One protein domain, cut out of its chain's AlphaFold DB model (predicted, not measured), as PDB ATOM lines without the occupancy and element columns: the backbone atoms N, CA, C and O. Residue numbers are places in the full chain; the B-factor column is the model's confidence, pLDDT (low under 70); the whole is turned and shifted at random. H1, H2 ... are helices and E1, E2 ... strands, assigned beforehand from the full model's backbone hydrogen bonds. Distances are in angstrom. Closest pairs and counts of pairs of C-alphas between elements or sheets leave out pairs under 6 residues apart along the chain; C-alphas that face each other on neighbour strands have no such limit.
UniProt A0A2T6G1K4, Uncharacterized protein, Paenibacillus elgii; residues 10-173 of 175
ATOM      1  N   ALA A  10     119.375 -96.143 189.428       83.00
ATOM      2  CA  ALA A  10     120.008 -95.298 188.427       83.00
ATOM      3  C   ALA A  10     121.551 -95.251 188.516       83.00
ATOM      4  O   ALA A  10     122.196 -95.057 187.491       83.00
ATOM      5  N   TYR A  11     122.189 -95.453 189.675       88.50
ATOM      6  CA  TYR A  11     123.660 -95.515 189.726       88.50
ATOM      7  C   TYR A  11     124.192 -96.723 188.967       88.50
ATOM      8  O   TYR A  11     125.076 -96.586 188.128       88.50
ATOM      9  N   GLU A  12     123.606 -97.888 189.217       89.75
ATOM     10  CA  GLU A  12     124.054 -99.147 188.626       89.75
ATOM     11  C   GLU A  12     123.522 -99.358 187.207       89.75
ATOM     12  O   GLU A  12     124.210 -99.949 186.384       89.75
ATOM     13  N   ASN A  13     122.330 -98.845 186.894       90.62
ATOM     14  CA  ASN A  13     121.668 -99.105 185.614       90.62
ATOM     15  C   ASN A  13     121.702 -97.925 184.628       90.62
ATOM     16  O   ASN A  13     121.438 -98.120 183.446       90.62
ATOM     17  N   VAL A  14     122.045 -96.711 185.079       91.75
ATOM     18  CA  VAL A  14     122.197 -95.529 184.207       91.75
ATOM     19  C   VAL A  14     123.632 -95.019 184.239       91.75
ATOM     20  O   VAL A  14     124.299 -95.004 183.207       91.75
ATOM     21  N   ILE A  15     124.146 -94.635 185.410       94.00
ATOM     22  CA  ILE A  15     125.480 -94.025 185.510       94.00
ATOM     23  C   ILE A  15     126.578 -95.018 185.155       94.00
ATOM     24  O   ILE A  15     127.415 -94.691 184.319       94.00
ATOM     25  N   ARG A  16     126.587 -96.213 185.757       95.44
ATOM     26  CA  ARG A  16     127.661 -97.190 185.550       95.44
ATOM     27  C   ARG A  16     127.799 -97.622 184.088       95.44
ATOM     28  O   ARG A  16     128.906 -97.483 183.572       95.44
ATOM     29  N   PRO A  17     126.733 -98.006 183.358       96.12
ATOM     30  CA  PRO A  17     126.863 -98.387 181.953       96.12
ATOM     31  C   PRO A  17     127.400 -97.249 181.079       96.12
ATOM     32  O   PRO A  17     128.281 -97.465 180.246       96.12
ATOM     33  N   LEU A  18     126.923 -96.017 181.300       97.19
ATOM     34  CA  LEU A  18     127.405 -94.844 180.568       97.19
ATOM     35  C   LEU A  18     128.863 -94.518 180.921       97.19
ATOM     36  O   LEU A  18     129.676 -94.214 180.048       97.19
ATOM     37  N   PHE A  19     129.220 -94.569 182.203       97.75
ATOM     38  CA  PHE A  19     130.566 -94.263 182.665       97.75
ATOM     39  C   PHE A  19     131.577 -95.290 182.162       97.75
ATOM     40  O   PHE A  19     132.613 -94.897 181.615       97.75
ATOM     41  N   ASP A  20     131.270 -96.581 182.274       97.38
ATOM     42  CA  ASP A  20     132.144 -97.677 181.861       97.38
ATOM     43  C   ASP A  20     132.410 -97.627 180.356       97.38
ATOM     44  O   ASP A  20     133.571 -97.692 179.939       97.38
ATOM     45  N   ALA A  21     131.373 -97.372 179.552       98.00
ATOM     46  CA  ALA A  21     131.498 -97.221 178.105       98.00
ATOM     47  C   ALA A  21     132.155 -95.903 177.661       98.00
ATOM     48  O   ALA A  21     132.636 -95.804 176.531       98.00
ATOM     49  N   SER A  22     132.197 -94.878 178.521       98.25
ATOM     50  CA  SER A  22     132.745 -93.576 178.133       98.25
ATOM     51  C   SER A  22     134.233 -93.628 177.784       98.25
ATOM     52  O   SER A  22     135.065 -94.189 178.494       98.25
ATOM     53  N   ILE A  23     134.601 -92.970 176.696       97.56
ATOM     54  CA  ILE A  23     135.991 -92.729 176.307       97.56
ATOM     55  C   ILE A  23     136.604 -91.704 177.269       97.56
ATOM     56  O   ILE A  23     137.759 -91.823 177.680       97.56
ATOM     57  N   GLN A  24     135.825 -90.681 177.634       97.38
ATOM     58  CA  GLN A  24     136.213 -89.648 178.588       97.38
ATOM     59  C   GLN A  24     135.006 -89.215 179.417       97.38
ATOM     60  O   GLN A  24     133.908 -89.056 178.889       97.38
ATOM     61  N   ALA A  25     135.243 -88.948 180.696       98.19
ATOM     62  CA  ALA A  25     134.245 -88.446 181.626       98.19
ATOM     63  C   ALA A  25     134.787 -87.209 182.346       98.19
ATOM     64  O   ALA A  25     135.922 -87.209 182.833       98.19
ATOM     65  N   PHE A  26     133.979 -86.155 182.427       97.75
ATOM     66  CA  PHE A  26     134.352 -84.889 183.046       97.75
ATOM     67  C   PHE A  26     133.306 -84.411 184.039       97.75
ATOM     68  O   PHE A  26     132.116 -84.521 183.774       97.75
ATOM     69  N   VAL A  27     133.756 -83.761 185.107       95.31
ATOM     70  CA  VAL A  27     132.913 -82.958 185.995       95.31
ATOM     71  C   VAL A  27     133.396 -81.511 185.989       95.31
ATOM     72  O   VAL A  27     134.590 -81.203 186.074       95.31
ATOM     73  N   TYR A  28     132.450 -80.596 185.829       92.56
ATOM     74  CA  TYR A  28     132.683 -79.161 185.830       92.56
ATOM     75  C   TYR A  28     132.315 -78.599 187.184       92.56
ATOM     76  O   TYR A  28     131.182 -78.788 187.591       92.56
ATOM     77  N   ARG A  29     133.216 -77.810 187.784       79.75
ATOM     78  CA  ARG A  29     133.029 -77.069 189.049       79.75
ATOM     79  C   ARG A  29     132.649 -77.947 190.258       79.75
ATOM     80  O   ARG A  29     131.842 -78.857 190.159       79.75
ATOM     81  N   GLY A  30     133.171 -77.594 191.424       71.19
ATOM     82  CA  GLY A  30     132.575 -77.929 192.720       71.19
ATOM     83  C   GLY A  30     132.251 -76.634 193.458       71.19
ATOM     84  O   GLY A  30     132.777 -75.580 193.083       71.19
ATOM     85  N   THR A  31     131.387 -76.678 194.466       68.12
ATOM     86  CA  THR A  31     131.223 -75.553 195.391       68.12
ATOM     87  C   THR A  31     132.279 -75.668 196.482       68.12
ATOM     88  O   THR A  31     132.408 -76.713 197.109       68.12
ATOM     89  N   SER A  32     133.055 -74.604 196.695       57.28
ATOM     90  CA  SER A  32     133.994 -74.495 197.821       57.28
ATOM     91  C   SER A  32     133.334 -73.945 199.086       57.28
ATOM     92  O   SER A  32     133.930 -73.988 200.156       57.28
ATOM     93  N   GLU A  33     132.112 -73.430 198.959       60.38
ATOM     94  CA  GLU A  33     131.349 -72.790 200.024       60.38
ATOM     95  C   GLU A  33     129.935 -73.376 200.071       60.38
ATOM     96  O   GLU A  33     129.419 -73.893 199.069       60.38
ATOM     97  N   GLU A  34     129.335 -73.334 201.257       63.09
ATOM     98  CA  GLU A  34     127.910 -73.603 201.420       63.09
ATOM     99  C   GLU A  34     127.130 -72.526 200.666       63.09
ATOM    100  O   GLU A  34     127.536 -71.364 200.626       63.09
ATOM    101  N   HIS A  35     126.026 -72.907 200.037       61.31
ATOM    102  CA  HIS A  35     125.181 -71.963 199.321       61.31
ATOM    103  C   HIS A  35     123.802 -71.915 199.956       61.31
ATOM    104  O   HIS A  35     123.284 -72.912 200.459       61.31
ATOM    105  N   GLU A  36     123.215 -70.727 199.938       59.31
ATOM    106  CA  GLU A  36     121.870 -70.495 200.435       59.31
ATOM    107  C   GLU A  36     120.864 -71.134 199.467       59.31
ATOM    108  O   GLU A  36     120.851 -70.852 198.265       59.31
ATOM    109  N   GLY A  37     120.061 -72.063 199.980       62.19
ATOM    110  CA  GLY A  37     118.975 -72.692 199.246       62.19
ATOM    111  C   GLY A  37     117.830 -71.716 198.983       62.19
ATOM    112  O   GLY A  37     117.794 -70.600 199.496       62.19
ATOM    113  N   ALA A  38     116.832 -72.166 198.220       56.41
ATOM    114  CA  ALA A  38     115.676 -71.350 197.828       56.41
ATOM    115  C   ALA A  38     114.864 -70.774 199.012       56.41
ATOM    116  O   ALA A  38     114.067 -69.858 198.812       56.41
ATOM    117  N   PHE A  39     115.068 -71.294 200.227       65.88
ATOM    118  CA  PHE A  39     114.368 -70.896 201.450       65.88
ATOM    119  C   PHE A  39     115.279 -70.264 202.517       65.88
ATOM    120  O   PHE A  39     114.879 -70.166 203.674       65.88
ATOM    121  N   GLY A  40     116.488 -69.825 202.153       58.88
ATOM    122  CA  GLY A  40     117.381 -69.109 203.074       58.88
ATOM    123  C   GLY A  40     118.206 -69.997 204.015       58.88
ATOM    124  O   GLY A  40     118.935 -69.510 204.874       58.88
ATOM    125  N   GLU A  41     118.089 -71.315 203.880       63.81
ATOM    126  CA  GLU A  41     118.889 -72.285 204.626       63.81
ATOM    127  C   GLU A  41     120.221 -72.539 203.912       63.81
ATOM    128  O   GLU A  41     120.259 -72.638 202.688       63.81
ATOM    129  N   LEU A  42     121.329 -72.645 204.651       61.62
ATOM    130  CA  LEU A  42     122.601 -73.077 204.066       61.62
ATOM    131  C   LEU A  42     122.479 -74.556 203.689       61.62
ATOM    132  O   LEU A  42     122.321 -75.421 204.554       61.62
ATOM    133  N   VAL A  43     122.520 -74.850 202.391       58.84
ATOM    134  CA  VAL A  43     122.362 -76.207 201.873       58.84
ATOM    135  C   VAL A  43     123.716 -76.764 201.456       58.84
ATOM    136  O   VAL A  43     124.349 -76.309 200.506       58.84
ATOM    137  N   GLY A  44     124.093 -77.858 202.120       58.91
ATOM    138  CA  GLY A  44     125.019 -78.850 201.595       58.91
ATOM    139  C   GLY A  44     126.505 -78.589 201.852       58.91
ATOM    140  O   GLY A  44     127.041 -77.543 201.513       58.91
ATOM    141  N   LYS A  45     127.202 -79.625 202.346       66.56
ATOM    142  CA  LYS A  45     128.670 -79.633 202.420       66.56
ATOM    143  C   LYS A  45     129.289 -79.325 201.042       66.56
ATOM    144  O   LYS A  45     128.859 -79.965 200.071       66.56
ATOM    145  N   PRO A  46     130.276 -78.412 200.970       74.38
ATOM    146  CA  PRO A  46     131.091 -78.160 199.784       74.38
ATOM    147  C   PRO A  46     131.671 -79.446 199.185       74.38
ATOM    148  O   PRO A  46     131.985 -80.380 199.925       74.38
ATOM    149  N   ILE A  47     131.854 -79.473 197.863       84.00
ATOM    150  CA  ILE A  47     132.647 -80.503 197.179       84.00
ATOM    151  C   ILE A  47     133.912 -79.826 196.656       84.00
ATOM    152  O   ILE A  47     133.908 -79.185 195.599       84.00
ATOM    153  N   ASP A  48     135.008 -79.966 197.401       87.12
ATOM    154  CA  ASP A  48     136.319 -79.550 196.916       87.12
ATOM    155  C   ASP A  48     136.873 -80.610 195.964       87.12
ATOM    156  O   ASP A  48     137.558 -81.547 196.365       87.12
ATOM    157  N   MET A  49     136.612 -80.415 194.671       88.50
ATOM    158  CA  MET A  49     137.052 -81.307 193.591       88.50
ATOM    159  C   MET A  49     138.563 -81.588 193.582       88.50
ATOM    160  O   MET A  49     138.992 -82.538 192.939       88.50
ATOM    161  N   LYS A  50     139.389 -80.765 194.247       87.50
ATOM    162  CA  LYS A  50     140.837 -81.005 194.354       87.50
ATOM    163  C   LYS A  50     141.195 -82.084 195.373       87.50
ATOM    164  O   LYS A  50     142.303 -82.609 195.303       87.50
ATOM    165  N   GLN A  51     140.316 -82.347 196.334       89.00
ATOM    166  CA  GLN A  51     140.507 -83.359 197.375       89.00
ATOM    167  C   GLN A  51     139.930 -84.717 196.969       89.00
ATOM    168  O   GLN A  51     140.267 -85.727 197.578       89.00
ATOM    169  N   GLU A  52     139.105 -84.741 195.923       91.50
ATOM    170  CA  GLU A  52     138.545 -85.957 195.346       91.50
ATOM    171  C   GLU A  52     139.630 -86.724 194.590       91.50
ATOM    172  O   GLU A  52     140.088 -86.315 193.521       91.50
ATOM    173  N   ASP A  53     140.052 -87.861 195.130       94.44
ATOM    174  CA  ASP A  53     141.147 -88.642 194.565       94.44
ATOM    175  C   ASP A  53     140.757 -89.357 193.257       94.44
ATOM    176  O   ASP A  53     141.638 -89.766 192.499       94.44
ATOM    177  N   ILE A  54     139.458 -89.472 192.973       96.25
ATOM    178  CA  ILE A  54     138.892 -89.961 191.707       96.25
ATOM    179  C   ILE A  54     138.894 -88.907 190.590       96.25
ATOM    180  O   ILE A  54     138.442 -89.186 189.478       96.25
ATOM    181  N   LEU A  55     139.385 -87.691 190.855       96.62
ATOM    182  CA  LEU A  55     139.385 -86.576 189.913       96.62
ATOM    183  C   LEU A  55     140.797 -86.083 189.585       96.62
ATOM    184  O   LEU A  55     141.626 -85.812 190.449       96.62
ATOM    185  N   ILE A  56     141.052 -85.870 188.294       96.56
ATOM    186  CA  ILE A  56     142.309 -85.326 187.777       96.56
ATOM    187  C   ILE A  56     142.043 -83.933 187.184       96.56
ATOM    188  O   ILE A  56     141.240 -83.816 186.249       96.56
ATOM    189  N   PRO A  57     142.714 -82.862 187.659       95.25
ATOM    190  CA  PRO A  57     142.577 -81.527 187.082       95.25
ATOM    191  C   PRO A  57     142.884 -81.505 185.579       95.25
ATOM    192  O   PRO A  57     143.919 -81.994 185.125       95.25
ATOM    193  N   TYR A  58     142.001 -80.896 184.786       95.31
ATOM    194  CA  TYR A  58     142.115 -80.862 183.330       95.31
ATOM    195  C   TYR A  58     141.493 -79.598 182.723       95.31
ATOM    196  O   TYR A  58     140.283 -79.508 182.540       95.31
ATOM    197  N   LYS A  59     142.324 -78.617 182.337       91.06
ATOM    198  CA  LYS A  59     141.918 -77.423 181.556       91.06
ATOM    199  C   LYS A  59     140.631 -76.740 182.072       91.06
ATOM    200  O   LYS A  59     139.676 -76.560 181.318       91.06
ATOM    201  N   GLY A  60     140.590 -76.389 183.360       88.00
ATOM    202  CA  GLY A  60     139.451 -75.683 183.974       88.00
ATOM    203  C   GLY A  60     138.241 -76.559 184.333       88.00
ATOM    204  O   GLY A  60     137.202 -76.034 184.724       88.00
ATOM    205  N   LYS A  61     138.374 -77.880 184.215       94.19
ATOM    206  CA  LYS A  61     137.438 -78.909 184.690       94.19
ATOM    207  C   LYS A  61     138.230 -80.066 185.305       94.19
ATOM    208  O   LYS A  61     139.457 -79.987 185.374       94.19
ATOM    209  N   TYR A  62     137.552 -81.126 185.722       96.69
ATOM    210  CA  TYR A  62     138.190 -82.342 186.218       96.69
ATOM    211  C   TYR A  62     137.778 -83.523 185.350       96.69
ATOM    212  O   TYR A  62     136.635 -83.598 184.904       96.69
ATOM    213  N   ARG A  63     138.723 -84.415 185.071       97.50
ATOM    214  CA  ARG A  63     138.476 -85.694 184.406       97.50
ATOM    215  C   ARG A  63     138.363 -86.772 185.476       97.50
ATOM    216  O   ARG A  63     139.206 -86.792 186.368       97.50
ATOM    217  N   PHE A  64     137.385 -87.660 185.367       98.06
ATOM    218  CA  PHE A  64     137.331 -88.831 186.240       98.06
ATOM    219  C   PHE A  64     138.496 -89.778 185.936       98.06
ATOM    220  O   PHE A  64     138.837 -90.018 184.771       98.06
ATOM    221  N   ASP A  65     139.119 -90.303 186.983       97.62
ATOM    222  CA  ASP A  65     140.157 -91.317 186.885       97.62
ATOM    223  C   ASP A  65     139.522 -92.700 186.723       97.62
ATOM    224  O   ASP A  65     139.216 -93.386 187.693       97.62
ATOM    225  N   LYS A  66     139.360 -93.136 185.469       95.88
ATOM    226  CA  LYS A  66     138.781 -94.447 185.133       95.88
ATOM    227  C   LYS A  66     139.580 -95.654 185.649       95.88
ATOM    228  O   LYS A  66     139.145 -96.781 185.450       95.88
ATOM    229  N   THR A  67     140.744 -95.456 186.274       96.56
ATOM    230  CA  THR A  67     141.478 -96.539 186.952       96.56
ATOM    231  C   THR A  67     140.975 -96.806 188.376       96.56
ATOM    232  O   THR A  67     141.421 -97.766 189.006       96.56
ATOM    233  N   LYS A  68     140.040 -95.987 188.876       96.94
ATOM    234  CA  LYS A  68     139.457 -96.058 190.219       96.94
ATOM    235  C   LYS A  68     137.945 -96.284 190.173       96.94
ATOM    236  O   LYS A  68     137.293 -95.972 189.176       96.94
ATOM    237  N   GLU A  69     137.385 -96.774 191.280       96.12
ATOM    238  CA  GLU A  69     135.932 -96.776 191.496       96.12
ATOM    239  C   GLU A  69     135.456 -95.327 191.650       96.12
ATOM    240  O   GLU A  69     135.871 -94.633 192.570       96.12
ATOM    241  N   CYS A  70     134.640 -94.856 190.707       96.31
ATOM    242  CA  CYS A  70     134.230 -93.451 190.600       96.31
ATOM    243  C   CYS A  70     132.752 -93.227 190.946       96.31
ATOM    244  O   CYS A  70     132.284 -92.088 190.882       96.31
ATOM    245  N   ILE A  71     132.002 -94.291 191.236       93.81
ATOM    246  CA  ILE A  71     130.550 -94.270 191.422       93.81
ATOM    247  C   ILE A  71     130.217 -94.717 192.841       93.81
ATOM    248  O   ILE A  71     129.686 -93.920 193.610       93.81
ATOM    249  N   SER A  72     130.558 -95.958 193.198       91.88
ATOM    250  CA  SER A  72     130.265 -96.511 194.522       91.88
ATOM    251  C   SER A  72     131.102 -95.821 195.594       91.88
ATOM    252  O   SER A  72     132.327 -95.796 195.511       91.88
ATOM    253  N   GLY A  73     130.445 -95.257 196.605       89.94
ATOM    254  CA  GLY A  73     131.078 -94.414 197.624       89.94
ATOM    255  C   GLY A  73     131.338 -92.967 197.180       89.94
ATOM    256  O   GLY A  73     131.766 -92.151 197.996       89.94
ATOM    257  N   HIS A  74     131.052 -92.631 195.917       91.00
ATOM    258  CA  HIS A  74     131.196 -91.295 195.328       91.00
ATOM    259  C   HIS A  74     129.874 -90.754 194.755       91.00
ATOM    260  O   HIS A  74     129.852 -89.796 193.974       91.00
ATOM    261  N   GLU A  75     128.740 -91.329 195.163       88.44
ATOM    262  CA  GLU A  75     127.402 -91.026 194.651       88.44
ATOM    263  C   GLU A  75     127.067 -89.536 194.809       88.44
ATOM    264  O   GLU A  75     126.417 -88.944 193.947       88.44
ATOM    265  N   TYR A  76     127.581 -88.880 195.853       84.25
ATOM    266  CA  TYR A  76     127.379 -87.450 196.113       84.25
ATOM    267  C   TYR A  76     127.838 -86.528 194.971       84.25
ATOM    268  O   TYR A  76     127.299 -85.426 194.846       84.25
ATOM    269  N   ILE A  77     128.793 -86.950 194.132       89.19
ATOM    270  CA  ILE A  77     129.207 -86.200 192.933       89.19
ATOM    271  C   ILE A  77     128.157 -86.348 191.826       89.19
ATOM    272  O   ILE A  77     127.826 -85.388 191.122       89.19
ATOM    273  N   TRP A  78     127.601 -87.546 191.683       88.81
ATOM    274  CA  TRP A  78     126.593 -87.872 190.679       88.81
ATOM    275  C   TRP A  78     125.225 -87.274 191.025       88.81
ATOM    276  O   TRP A  78     124.492 -86.862 190.122       88.81
ATOM    277  N   HIS A  79     124.925 -87.105 192.318       83.06
ATOM    278  CA  HIS A  79     123.711 -86.463 192.825       83.06
ATOM    279  C   HIS A  79     123.496 -85.068 192.225       83.06
ATOM    280  O   HIS A  79     124.197 -84.098 192.514       83.06
ATOM    281  N   ALA A  80     122.438 -84.947 191.437       67.62
ATOM    282  CA  ALA A  80     122.190 -83.777 190.617       67.62
ATOM    283  C   ALA A  80     121.208 -82.761 191.222       67.62
ATOM    284  O   ALA A  80     120.850 -81.817 190.550       67.62
ATOM    285  N   ARG A  81     120.737 -82.918 192.465       66.50
ATOM    286  CA  ARG A  81     119.736 -82.002 193.069       66.50
ATOM    287  C   ARG A  81     120.310 -81.002 194.068       66.50
ATOM    288  O   ARG A  81     119.569 -80.413 194.844       66.50
ATOM    289  N   SER A  82     121.630 -80.847 194.095       66.69
ATOM    290  CA  SER A  82     122.294 -80.084 195.154       66.69
ATOM    291  C   SER A  82     123.108 -78.896 194.663       66.69
ATOM    292  O   SER A  82     123.653 -78.203 195.507       66.69
ATOM    293  N   TYR A  83     123.262 -78.684 193.345       74.81
ATOM    294  CA  TYR A  83     124.145 -77.656 192.758       74.81
ATOM    295  C   TYR A  83     125.591 -77.625 193.303       74.81
ATOM    296  O   TYR A  83     126.375 -76.746 192.948       74.81
ATOM    297  N   LYS A  84     125.993 -78.626 194.099       79.44
ATOM    298  CA  LYS A  84     127.333 -78.768 194.688       79.44
ATOM    299  C   LYS A  84     128.419 -78.993 193.647       79.44
ATOM    300  O   LYS A  84     129.603 -78.816 193.923       79.44
ATOM    301  N   ARG A  85     128.015 -79.394 192.446       87.81
ATOM    302  CA  ARG A  85     128.856 -79.498 191.262       87.81
ATOM    303  C   ARG A  85     128.129 -78.917 190.060       87.81
ATOM    304  O   ARG A  85     126.905 -78.831 190.054       87.81
ATOM    305  N   GLY A  86     128.884 -78.507 189.048       89.62
ATOM    306  CA  GLY A  86     128.347 -78.112 187.745       89.62
ATOM    307  C   GLY A  86     127.950 -79.333 186.916       89.62
ATOM    308  O   GLY A  86     127.470 -80.323 187.446       89.62
ATOM    309  N   SER A  87     128.103 -79.299 185.598       93.00
ATOM    310  CA  SER A  87     127.690 -80.441 184.767       93.00
ATOM    311  C   SER A  87     128.676 -81.600 184.819       93.00
ATOM    312  O   SER A  87     129.883 -81.385 184.933       93.00
ATOM    313  N   ILE A  88     128.166 -82.814 184.629       95.62
ATOM    314  CA  ILE A  88     128.979 -83.975 184.259       95.62
ATOM    315  C   ILE A  88     128.782 -84.230 182.765       95.62
ATOM    316  O   ILE A  88     127.658 -84.142 182.281       95.62
ATOM    317  N   VAL A  89     129.863 -84.510 182.039       97.25
ATOM    318  CA  VAL A  89     129.831 -84.863 180.613       97.25
ATOM    319  C   VAL A  89     130.522 -86.202 180.413       97.25
ATOM    320  O   VAL A  89     131.674 -86.358 180.819       97.25
ATOM    321  N   LEU A  90     129.841 -87.134 179.755       98.25
ATOM    322  CA  LEU A  90     130.375 -88.420 179.322       98.25
ATOM    323  C   LEU A  90     130.461 -88.424 177.795       98.25
ATOM    324  O   LEU A  90     129.479 -88.132 177.119       98.25
ATOM    325  N   ILE A  91     131.635 -88.737 177.256       98.44
ATOM    326  CA  ILE A  91     131.862 -88.904 175.820       98.44
ATOM    327  C   ILE A  91     131.867 -90.400 175.531       98.44
ATOM    328  O   ILE A  91     132.743 -91.107 176.024       98.44
ATOM    329  N   LEU A  92     130.904 -90.868 174.750       98.50
ATOM    330  CA  LEU A  92     130.667 -92.262 174.390       98.50
ATOM    331  C   LEU A  92     131.075 -92.513 172.926       98.50
ATOM    332  O   LEU A  92     131.116 -91.570 172.127       98.50
ATOM    333  N   PRO A  93     131.369 -93.764 172.538       97.69
ATOM    334  CA  PRO A  93     131.509 -94.108 171.126       97.69
ATOM    335  C   PRO A  93     130.176 -93.914 170.376       97.69
ATOM    336  O   PRO A  93     129.111 -93.969 170.984       97.69
ATOM    337  N   ASN A  94     130.224 -93.674 169.060       94.75
ATOM    338  CA  ASN A  94     129.026 -93.394 168.242       94.75
ATOM    339  C   ASN A  94     128.035 -94.559 168.146       94.75
ATOM    340  O   ASN A  94     126.885 -94.353 167.779       94.75
ATOM    341  N   ASP A  95     128.493 -95.775 168.414       94.62
ATOM    342  CA  ASP A  95     127.722 -97.012 168.336       94.62
ATOM    343  C   ASP A  95     127.254 -97.504 169.714       94.62
ATOM    344  O   ASP A  95     126.830 -98.650 169.844       94.62
ATOM    345  N   PHE A  96     127.319 -96.655 170.748       97.62
ATOM    346  CA  PHE A  96     126.823 -97.007 172.075       97.62
ATOM    347  C   PHE A  96     125.317 -97.320 172.050       97.62
ATOM    348  O   PHE A  96     124.505 -96.512 171.595       97.62
ATOM    349  N   ASP A  97     124.948 -98.481 172.593       96.19
ATOM    350  CA  ASP A  97     123.562 -98.931 172.706       96.19
ATOM    351  C   ASP A  97     122.921 -98.439 174.013       96.19
ATOM    352  O   ASP A  97     123.270 -98.878 175.111       96.19
ATOM    353  N   PHE A  98     121.943 -97.541 173.888       95.88
ATOM    354  CA  PHE A  98     121.199 -96.994 175.022       95.88
ATOM    355  C   PHE A  98     120.083 -97.907 175.542       95.88
ATOM    356  O   PHE A  98     119.469 -97.566 176.552       95.88
ATOM    357  N   SER A  99     119.811 -99.056 174.911       93.50
ATOM    358  CA  SER A  99     118.629 -99.875 175.214       93.50
ATOM    359  C   SER A  99     118.517-100.229 176.699       93.50
ATOM    360  O   SER A  99     117.465-100.043 177.306       93.50
ATOM    361  N   ALA A 100     119.612-100.676 177.320       91.12
ATOM    362  CA  ALA A 100     119.613-101.012 178.744       91.12
ATOM    363  C   ALA A 100     119.436 -99.772 179.638       91.12
ATOM    364  O   ALA A 100     118.727 -99.829 180.637       91.12
ATOM    365  N   VAL A 101     120.027 -98.638 179.253       93.06
ATOM    366  CA  VAL A 101     119.991 -97.388 180.028       93.06
ATOM    367  C   VAL A 101     118.595 -96.766 180.010       93.06
ATOM    368  O   VAL A 101     118.089 -96.349 181.052       93.06
ATOM    369  N   PHE A 102     117.943 -96.723 178.848       92.25
ATOM    370  CA  PHE A 102     116.647 -96.063 178.686       92.25
ATOM    371  C   PHE A 102     115.507 -96.740 179.441       92.25
ATOM    372  O   PHE A 102     114.584 -96.050 179.855       92.25
ATOM    373  N   THR A 103     115.612 -98.036 179.750       88.75
ATOM    374  CA  THR A 103     114.638 -98.713 180.630       88.75
ATOM    375  C   THR A 103     114.621 -98.195 182.074       88.75
ATOM    376  O   THR A 103     113.703 -98.519 182.820       88.75
ATOM    377  N   TYR A 104     115.616 -97.393 182.465       86.75
ATOM    378  CA  TYR A 104     115.727 -96.764 183.784       86.75
ATOM    379  C   TYR A 104     115.776 -95.230 183.697       86.75
ATOM    380  O   TYR A 104     116.177 -94.571 184.657       86.75
ATOM    381  N   CYS A 105     115.428 -94.652 182.543       84.62
ATOM    382  CA  CYS A 105     115.407 -93.207 182.331       84.62
ATOM    383  C   CYS A 105     113.977 -92.699 182.154       84.62
ATOM    384  O   CYS A 105     113.103 -93.404 181.650       84.62
ATOM    385  N   TYR A 106     113.757 -91.444 182.542       75.88
ATOM    386  CA  TYR A 106     112.439 -90.826 182.468       75.88
ATOM    387  C   TYR A 106     112.212 -90.179 181.098       75.88
ATOM    388  O   TYR A 106     111.327 -90.597 180.357       75.88
ATOM    389  N   SER A 107     113.059 -89.212 180.732       79.94
ATOM    390  CA  SER A 107     113.027 -88.558 179.422       79.94
ATOM    391  C   SER A 107     114.368 -87.862 179.141       79.94
ATOM    392  O   SER A 107     114.715 -86.888 179.822       79.94
ATOM    393  N   PRO A 108     115.195 -88.365 178.203       87.50
ATOM    394  CA  PRO A 108     116.379 -87.643 177.759       87.50
ATOM    395  C   PRO A 108     115.981 -86.423 176.917       87.50
ATOM    396  O   PRO A 108     115.067 -86.482 176.100       87.50
ATOM    397  N   SER A 109     116.707 -85.318 177.077       88.38
ATOM    398  CA  SER A 109     116.615 -84.179 176.163       88.38
ATOM    399  C   SER A 109     117.579 -84.369 174.992       88.38
ATOM    400  O   SER A 109     118.748 -84.719 175.171       88.38
ATOM    401  N   PHE A 110     117.084 -84.078 173.796       90.12
ATOM    402  CA  PHE A 110     117.861 -84.004 172.557       90.12
ATOM    403  C   PHE A 110     118.046 -82.560 172.083       90.12
ATOM    404  O   PHE A 110     118.586 -82.314 171.005       90.12
ATOM    405  N   ASP A 111     117.568 -81.592 172.870       83.12
ATOM    406  CA  ASP A 111     117.720 -80.189 172.541       83.12
ATOM    407  C   ASP A 111     119.131 -79.710 172.902       83.12
ATOM    408  O   ASP A 111     119.703 -80.023 173.949       83.12
ATOM    409  N   GLU A 112     119.713 -78.914 172.011       84.69
ATOM    410  CA  GLU A 112     120.998 -78.282 172.281       84.69
ATOM    411  C   GLU A 112     120.847 -76.978 173.077       84.69
ATOM    412  O   GLU A 112     121.805 -76.203 173.172       84.69
ATOM    413  N   THR A 113     119.654 -76.666 173.591       84.25
ATOM    414  CA  THR A 113     119.389 -75.393 174.258       84.25
ATOM    415  C   THR A 113     119.944 -75.454 175.681       84.25
ATOM    416  O   THR A 113     119.501 -76.254 176.501       84.25
ATOM    417  N   PRO A 114     120.922 -74.599 176.033       80.81
ATOM    418  CA  PRO A 114     121.464 -74.592 177.382       80.81
ATOM    419  C   PRO A 114     120.373 -74.224 178.391       80.81
ATOM    420  O   PRO A 114     119.654 -73.244 178.191       80.81
ATOM    421  N   HIS A 115     120.320 -74.927 179.518       81.19
ATOM    422  CA  HIS A 115     119.458 -74.563 180.645       81.19
ATOM    423  C   HIS A 115     120.274 -74.233 181.905       81.19
ATOM    424  O   HIS A 115     121.464 -74.535 181.992       81.19
ATOM    425  N   MET A 116     119.637 -73.608 182.905       76.69
ATOM    426  CA  MET A 116     120.301 -73.029 184.094       76.69
ATOM    427  C   MET A 116     121.168 -74.014 184.901       76.69
ATOM    428  O   MET A 116     122.116 -73.602 185.563       76.69
ATOM    429  N   GLY A 117     120.869 -75.313 184.831       81.62
ATOM    430  CA  GLY A 117     121.643 -76.366 185.490       81.62
ATOM    431  C   GLY A 117     122.883 -76.822 184.713       81.62
ATOM    432  O   GLY A 117     123.630 -77.667 185.206       81.62
ATOM    433  N   GLN A 118     123.112 -76.323 183.496       89.62
ATOM    434  CA  GLN A 118     124.228 -76.743 182.654       89.62
ATOM    435  C   GLN A 118     125.382 -75.740 182.681       89.62
ATOM    436  O   GLN A 118     125.223 -74.537 182.488       89.62
ATOM    437  N   SER A 119     126.596 -76.250 182.884       91.44
ATOM    438  CA  SER A 119     127.809 -75.442 182.787       91.44
ATOM    439  C   SER A 119     128.042 -75.019 181.330       91.44
ATOM    440  O   SER A 119     128.114 -75.892 180.465       91.44
ATOM    441  N   PRO A 120     128.276 -73.727 181.022       91.94
ATOM    442  CA  PRO A 120     128.490 -73.283 179.639       91.94
ATOM    443  C   PRO A 120     129.640 -74.011 178.929       91.94
ATOM    444  O   PRO A 120     129.546 -74.366 177.756       91.94
ATOM    445  N   GLY A 121     130.723 -74.296 179.661       93.50
ATOM    446  CA  GLY A 121     131.854 -75.063 179.138       93.50
ATOM    447  C   GLY A 121     131.550 -76.546 178.890       93.50
ATOM    448  O   GLY A 121     132.272 -77.172 178.117       93.50
ATOM    449  N   ALA A 122     130.520 -77.105 179.533       94.94
ATOM    450  CA  ALA A 122     130.055 -78.471 179.301       94.94
ATOM    451  C   ALA A 122     129.218 -78.542 178.023       94.94
ATOM    452  O   ALA A 122     129.523 -79.347 177.153       94.94
ATOM    453  N   VAL A 123     128.264 -77.621 177.849       95.50
ATOM    454  CA  VAL A 123     127.472 -77.514 176.609       95.50
ATOM    455  C   VAL A 123     128.374 -77.297 175.399       95.50
ATOM    456  O   VAL A 123     128.220 -77.960 174.376       95.50
ATOM    457  N   LYS A 124     129.360 -76.399 175.522       95.69
ATOM    458  CA  LYS A 124     130.349 -76.176 174.464       95.69
ATOM    459  C   LYS A 124     131.076 -77.473 174.089       95.69
ATOM    460  O   LYS A 124     131.185 -77.769 172.906       95.69
ATOM    461  N   LEU A 125     131.526 -78.246 175.082       96.31
ATOM    462  CA  LEU A 125     132.194 -79.526 174.845       96.31
ATOM    463  C   LEU A 125     131.273 -80.517 174.121       96.31
ATOM    464  O   LEU A 125     131.718 -81.145 173.166       96.31
ATOM    465  N   CYS A 126     130.010 -80.640 174.535       96.88
ATOM    466  CA  CYS A 126     129.041 -81.522 173.881       96.88
ATOM    467  C   CYS A 126     128.853 -81.160 172.400       96.88
ATOM    468  O   CYS A 126     128.991 -82.028 171.541       96.88
ATOM    469  N   ARG A 127     128.655 -79.873 172.086       96.25
ATOM    470  CA  ARG A 127     128.504 -79.393 170.700       96.25
ATOM    471  C   ARG A 127     129.745 -79.622 169.839       96.25
ATOM    472  O   ARG A 127     129.613 -79.990 168.685       96.25
ATOM    473  N   GLU A 128     130.944 -79.427 170.387       95.94
ATOM    474  CA  GLU A 128     132.204 -79.684 169.665       95.94
ATOM    475  C   GLU A 128     132.470 -81.186 169.449       95.94
ATOM    476  O   GLU A 128     133.264 -81.563 168.590       95.94
ATOM    477  N   THR A 129     131.825 -82.046 170.241       96.06
ATOM    478  CA  THR A 129     132.043 -83.499 170.242       96.06
ATOM    479  C   THR A 129     131.056 -84.245 169.338       96.06
ATOM    480  O   THR A 129     131.428 -85.275 168.774       96.06
ATOM    481  N   LYS A 130     129.835 -83.712 169.176       93.69
ATOM    482  CA  LYS A 130     128.665 -84.421 168.630       93.69
ATOM    483  C   LYS A 130     128.854 -85.043 167.243       93.69
ATOM    484  O   LYS A 130     128.259 -86.073 166.954       93.69
ATOM    485  N   ASP A 131     129.690 -84.444 166.395       92.81
ATOM    486  CA  ASP A 131     129.902 -84.931 165.024       92.81
ATOM    487  C   ASP A 131     130.795 -86.179 164.968       92.81
ATOM    488  O   ASP A 131     130.809 -86.892 163.968       92.81
ATOM    489  N   ASN A 132     131.561 -86.444 166.032       95.25
ATOM    490  CA  ASN A 132     132.527 -87.543 166.084       95.25
ATOM    491  C   ASN A 132     132.210 -88.583 167.158       95.25
ATOM    492  O   ASN A 132     132.735 -89.690 167.074       95.25
ATOM    493  N   HIS A 133     131.434 -88.221 168.177       97.94
ATOM    494  CA  HIS A 133     131.102 -89.052 169.331       97.94
ATOM    495  C   HIS A 133     129.723 -88.663 169.866       97.94
ATOM    496  O   HIS A 133     129.257 -87.544 169.648       97.94
ATOM    497  N   ILE A 134     129.128 -89.538 170.671       98.25
ATOM    498  CA  ILE A 134     127.945 -89.191 171.459       98.25
ATOM    499  C   ILE A 134     128.412 -88.509 172.748       98.25
ATOM    500  O   ILE A 134     129.287 -89.017 173.448       98.25
ATOM    501  N   ALA A 135     127.838 -87.358 173.087       98.06
ATOM    502  CA  ALA A 135     128.085 -86.680 174.353       98.06
ATOM    503  C   ALA A 135     126.812 -86.647 175.203       98.06
ATOM    504  O   ALA A 135     125.809 -86.049 174.820       98.06
ATOM    505  N   VAL A 136     126.884 -87.251 176.385       96.94
ATOM    506  CA  VAL A 136     125.822 -87.229 177.395       96.94
ATOM    507  C   VAL A 136     126.168 -86.193 178.454       96.94
ATOM    508  O   VAL A 136     127.290 -86.170 178.961       96.94
ATOM    509  N   ILE A 137     125.214 -85.334 178.803       95.06
ATOM    510  CA  ILE A 137     125.372 -84.296 179.821       95.06
ATOM    511  C   ILE A 137     124.356 -84.468 180.950       95.06
ATOM    512  O   ILE A 137     123.146 -84.458 180.736       95.06
ATOM    513  N   PHE A 138     124.857 -84.536 182.183       93.00
ATOM    514  CA  PHE A 138     124.045 -84.429 183.391       93.00
ATOM    515  C   PHE A 138     124.135 -83.013 183.950       93.00
ATOM    516  O   PHE A 138     125.222 -82.471 184.189       93.00
ATOM    517  N   SER A 139     122.977 -82.401 184.179       89.38
ATOM    518  CA  SER A 139     122.891 -81.066 184.773       89.38
ATOM    519  C   SER A 139     123.126 -81.096 186.284       89.38
ATOM    520  O   SER A 139     123.044 -82.145 186.921       89.38
ATOM    521  N   ALA A 140     123.448 -79.941 186.859       86.38
ATOM    522  CA  ALA A 140     123.629 -79.713 188.294       86.38
ATOM    523  C   ALA A 140     122.325 -79.721 189.106       86.38
ATOM    524  O   ALA A 140     122.391 -79.585 190.331       86.38
ATOM    525  N   SER A 141     121.177 -79.816 188.422       79.38
ATOM    526  CA  SER A 141     119.848 -79.561 188.986       79.38
ATOM    527  C   SER A 141     118.811 -80.664 188.760       79.38
ATOM    528  O   SER A 141     117.860 -80.764 189.533       79.38
ATOM    529  N   ASN A 142     118.955 -81.472 187.706       77.00
ATOM    530  CA  ASN A 142     117.943 -82.453 187.300       77.00
ATOM    531  C   ASN A 142     118.394 -83.855 187.688       77.00
ATOM    532  O   ASN A 142     119.565 -84.158 187.533       77.00
ATOM    533  N   GLY A 143     117.478 -84.711 188.153       76.06
ATOM    534  CA  GLY A 143     117.809 -86.082 188.565       76.06
ATOM    535  C   GLY A 143     118.570 -86.871 187.492       76.06
ATOM    536  O   GLY A 143     118.486 -86.556 186.313       76.06
ATOM    537  N   ILE A 144     119.288 -87.913 187.910       79.88
ATOM    538  CA  ILE A 144     120.141 -88.751 187.044       79.88
ATOM    539  C   ILE A 144     119.365 -89.409 185.893       79.88
ATOM    540  O   ILE A 144     119.928 -89.691 184.844       79.88
ATOM    541  N   GLU A 145     118.060 -89.578 186.059       75.69
ATOM    542  CA  GLU A 145     117.138 -90.087 185.039       75.69
ATOM    543  C   GLU A 145     116.863 -89.073 183.908       75.69
ATOM    544  O   GLU A 145     116.174 -89.400 182.945       75.69
ATOM    545  N   ASN A 146     117.377 -87.839 184.028       80.94
ATOM    546  CA  ASN A 146     117.234 -86.751 183.064       80.94
ATOM    547  C   ASN A 146     118.626 -86.357 182.549       80.94
ATOM    548  O   ASN A 146     119.408 -85.704 183.251       80.94
ATOM    549  N   MET A 147     118.931 -86.735 181.311       90.44
ATOM    550  CA  MET A 147     120.201 -86.428 180.650       90.44
ATOM    551  C   MET A 147     119.965 -85.669 179.347       90.44
ATOM    552  O   MET A 147     118.946 -85.865 178.697       90.44
ATOM    553  N   GLY A 148     120.907 -84.814 178.960       93.75
ATOM    554  CA  GLY A 148     120.972 -84.289 177.599       93.75
ATOM    555  C   GLY A 148     121.860 -85.181 176.739       93.75
ATOM    556  O   GLY A 148     122.906 -85.624 177.217       93.75
ATOM    557  N   ILE A 149     121.482 -85.428 175.490       95.94
ATOM    558  CA  ILE A 149     122.267 -86.221 174.539       95.94
ATOM    559  C   ILE A 149     122.561 -85.370 173.306       95.94
ATOM    560  O   ILE A 149     121.670 -84.761 172.727       95.94
ATOM    561  N   TYR A 150     123.831 -85.337 172.914       97.06
ATOM    562  CA  TYR A 150     124.330 -84.650 171.729       97.06
ATOM    563  C   TYR A 150     125.013 -85.683 170.838       97.06
ATOM    564  O   TYR A 150     125.907 -86.397 171.291       97.06
ATOM    565  N   ALA A 151     124.616 -85.750 169.576       97.06
ATOM    566  CA  ALA A 151     125.211 -86.618 168.567       97.06
ATOM    567  C   ALA A 151     124.998 -85.994 167.178       97.06
ATOM    568  O   ALA A 151     124.357 -84.945 167.061       97.06
ATOM    569  N   SER A 152     125.521 -86.627 166.128       95.94
ATOM    570  CA  SER A 152     125.193 -86.251 164.752       95.94
ATOM    571  C   SER A 152     123.697 -86.431 164.484       95.94
ATOM    572  O   SER A 152     123.064 -87.289 165.097       95.94
ATOM    573  N   ASP A 153     123.136 -85.673 163.538       93.62
ATOM    574  CA  ASP A 153     121.695 -85.702 163.239       93.62
ATOM    575  C   ASP A 153     121.185 -87.116 162.894       93.62
ATOM    576  O   ASP A 153     120.086 -87.512 163.274       93.62
ATOM    577  N   GLU A 154     121.993 -87.931 162.210       93.50
ATOM    578  CA  GLU A 154     121.630 -89.324 161.920       93.50
ATOM    579  C   GLU A 154     121.561 -90.179 163.195       93.50
ATOM    580  O   GLU A 154     120.656 -90.996 163.363       93.50
ATOM    581  N   THR A 155     122.528 -90.000 164.093       95.44
ATOM    582  CA  THR A 155     122.641 -90.780 165.329       95.44
ATOM    583  C   THR A 155     121.581 -90.351 166.335       95.44
ATOM    584  O   THR A 155     120.952 -91.203 166.957       95.44
ATOM    585  N   ILE A 156     121.338 -89.043 166.465       95.06
ATOM    586  CA  ILE A 156     120.373 -88.507 167.426       95.06
ATOM    587  C   ILE A 156     118.953 -88.972 167.107       95.06
ATOM    588  O   ILE A 156     118.239 -89.340 168.030       95.06
ATOM    589  N   ASN A 157     118.577 -89.062 165.825       93.62
ATOM    590  CA  ASN A 157     117.264 -89.572 165.425       93.62
ATOM    591  C   ASN A 157     117.073 -91.033 165.860       93.62
ATOM    592  O   ASN A 157     116.062 -91.367 166.461       93.62
ATOM    593  N   LYS A 158     118.086 -91.888 165.657       94.56
ATOM    594  CA  LYS A 158     118.034 -93.297 166.094       94.56
ATOM    595  C   LYS A 158     117.920 -93.424 167.614       94.56
ATOM    596  O   LYS A 158     117.199 -94.284 168.110       94.56
ATOM    597  N   ILE A 159     118.648 -92.585 168.351       95.31
ATOM    598  CA  ILE A 159     118.591 -92.564 169.817       95.31
ATOM    599  C   ILE A 159     117.222 -92.058 170.291       95.31
ATOM    600  O   ILE A 159     116.678 -92.613 171.242       95.31
ATOM    601  N   ALA A 160     116.658 -91.041 169.637       93.31
ATOM    602  CA  ALA A 160     115.349 -90.491 169.969       93.31
ATOM    603  C   ALA A 160     114.226 -91.517 169.761       93.31
ATOM    604  O   ALA A 160     113.450 -91.740 170.688       93.31
ATOM    605  N   ASP A 161     114.214 -92.212 168.619       92.38
ATOM    606  CA  ASP A 161     113.261 -93.298 168.343       92.38
ATOM    607  C   ASP A 161     113.361 -94.411 169.407       92.38
ATOM    608  O   ASP A 161     112.360 -94.935 169.900       92.38
ATOM    609  N   LEU A 162     114.589 -94.761 169.810       93.19
ATOM    610  CA  LEU A 162     114.821 -95.758 170.854       93.19
ATOM    611  C   LEU A 162     114.314 -95.281 172.224       93.19
ATOM    612  O   LEU A 162     113.681 -96.057 172.941       93.19
ATOM    613  N   ALA A 163     114.561 -94.019 172.582       92.50
ATOM    614  CA  ALA A 163     114.086 -93.432 173.831       92.50
ATOM    615  C   ALA A 163     112.555 -93.429 173.908       92.50
ATOM    616  O   ALA A 163     112.015 -93.814 174.943       92.50
ATOM    617  N   GLU A 164     111.864 -93.083 172.816       88.88
ATOM    618  CA  GLU A 164     110.398 -93.128 172.729       88.88
ATOM    619  C   GLU A 164     109.841 -94.522 173.035       88.88
ATOM    620  O   GLU A 164     108.844 -94.657 173.741       88.88
ATOM    621  N   SER A 165     110.530 -95.571 172.586       87.69
ATOM    622  CA  SER A 165     110.093 -96.949 172.826       87.69
ATOM    623  C   SER A 165     110.383 -97.487 174.239       87.69
ATOM    624  O   SER A 165     109.707 -98.417 174.688       87.69
ATOM    625  N   LEU A 166     111.384 -96.945 174.946       88.38
ATOM    626  CA  LEU A 166     111.930 -97.570 176.160       88.38
ATOM    627  C   LEU A 166     111.796 -96.742 177.441       88.38
ATOM    628  O   LEU A 166     111.655 -97.360 178.500       88.38
ATOM    629  N   CYS A 167     111.807 -95.411 177.366       84.00
ATOM    630  CA  CYS A 167     111.692 -94.530 178.531       84.00
ATOM    631  C   CYS A 167     110.255 -94.502 179.080       84.00
ATOM    632  O   CYS A 167     109.286 -94.599 178.326       84.00
ATOM    633  N   ASP A 168     110.108 -94.358 180.398       68.50
ATOM    634  CA  ASP A 168     108.817 -94.547 181.075       68.50
ATOM    635  C   ASP A 168     107.777 -93.451 180.774       68.50
ATOM    636  O   ASP A 168     106.609 -93.775 180.581       68.50
ATOM    637  N   GLU A 169     108.167 -92.175 180.642       60.91
ATOM    638  CA  GLU A 169     107.215 -91.086 180.343       60.91
ATOM    639  C   GLU A 169     106.682 -91.137 178.897       60.91
ATOM    640  O   GLU A 169     105.549 -90.742 178.627       60.91
ATOM    641  N   LEU A 170     107.465 -91.673 177.953       52.31
ATOM    642  CA  LEU A 170     107.079 -91.743 176.537       52.31
ATOM    643  C   LEU A 170     106.084 -92.884 176.250       52.31
ATOM    644  O   LEU A 170     105.339 -92.816 175.273       52.31
ATOM    645  N   LYS A 171     105.982 -93.873 177.148       46.97
ATOM    646  CA  LYS A 171     104.957 -94.930 177.090       46.97
ATOM    647  C   LYS A 171     103.568 -94.438 177.507       46.97
ATOM    648  O   LYS A 171     102.576 -94.943 176.990       46.97
ATOM    649  N   ASP A 172     103.486 -93.439 178.387       42.84
ATOM    650  CA  ASP A 172     102.213 -92.935 178.929       42.84
ATOM    651  C   ASP A 172     101.571 -91.819 178.079       42.84
ATOM    652  O   ASP A 172     100.422 -91.448 178.317       42.84
ATOM    653  N   MET A 173     102.250 -91.307 177.043       44.38
ATOM    654  CA  MET A 173     101.669 -90.325 176.107       44.38
ATOM    655  C   MET A 173     100.902 -90.950 174.922       44.38
ATOM    656  O   MET A 173     100.440 -90.220 174.044       44.38
TER     657      MET A 173
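This is residues 10 to 173 of the 175 residues of an uncharacterized protein of Paenibacillus elgii (UniProt A0A2T6G1K4). One strongly twisted sheet of six antiparallel strands runs through the middle, with H1 over one of its faces and H4 over the opposite face. Near the E6 edge H5 grazes the sheet and meets the short H3, H6 makes a corner at the end of H5, and a long loop, residues 28 to 54, joins E1 to the opposite edge strand E2. The printed part has 164 residues, with six named helices and six named strands in the chain order H1 E1 E2 E3 H2 E4 H3 H4 E5 E6 H5 H6; the sheet's order is E2 - E3 - E1 - E4 - E5 - E6. The class is mixed, helices and strands, with 75 residues, under half, in named elements. The whole is compact, with a radius of gyration of the C-alphas of 15.5 A and spans of 42 by 35 by 28 A.

H1, residues 10 to 21, leads by a tight link to E1, residues 24 to 27. E2, residues 55 to 58, and E3, residues 61 to 64, form an antiparallel hairpin, with N 56 and O 63 2.8 A apart, within hydrogen-bond range. E3 is also the antiparallel neighbour of E1, with N 64 and O 25 at 3.0 A. H2, residues 75 to 78, only grazes the sheet, with residues 77 to 78. E4, residues 88 to 92, is antiparallel to E1, with N 89 and O 26 at 2.8 A. E3, H2 and E4 make a split strand-helix-strand unit, two strands running the same way with a helix between them along the chain and E1 between them in the sheet; its crossover is right-handed. H1 is on the sheet at a height of 10.7 A, over E4; at 31 degrees to E4 on the local plane it runs only just slantwise to the strands. H3, residues 99 to 102, is not on the sheet; it touches residues 13 to 18 of H1, the closest C-alphas being those of Val 14 and Val 101, 5.1 A apart. H4, residues 120 to 129, is on the opposite face from H1, at a height of 8.4 A. It runs along the strands, at 3 degrees to E4 on the local plane. E5, residues 134 to 138, is antiparallel to E4, with N 136 and O 90 at 2.8 A. H4 comes closest to E5 at the C-alphas of Cys 126 and Ala 135, 5.3 A apart. E5 and E6, residues 148 to 150, form a hairpin, with N 137 and O 148 at 2.8 A. H5, residues 153 to 166, only grazes the sheet, with residues 155 to 160, and touches H3 with residues 162 to 166, closest at the C-alphas of Phe 102 and Leu 166, 5.6 A apart. H6, residues 168 to 173, touches H5 only at the corner, about perpendicular at 85 degrees, with the C-alphas of Glu 164 and Leu 170 closest at 5.2 A. Every O i to N i+4 pair is within hydrogen-bond range in H4, against 6 of 8 in H1, 9 of 10 in H5 and 0 of 2 in H6, where 2 of 3 O i to N i+3 pairs are; H2 and H3 are too short for an i+4 pair.

H1 begins at C-alpha 10, (120.008, -95.298, 188.427), and is 15.6 A long. E4 is 13.0 A long, H4 14.3 A and E5 13.4 A. H5, the longest helix, is 20.1 A long and begins at C-alpha 153, (121.695, -85.702, 163.239). H6 ends at C-alpha 173, (101.669, -90.325, 176.107).

The C-alphas farthest apart, of Glu 41 and Glu 154, are 46.1 A apart. The printed part has no cut. The links E1 to E2 and H3 to H4 are long. The mean pLDDT of the printed part is 86.7; residues 31 to 45, 80 to 82 and 168 to 173 are under 70.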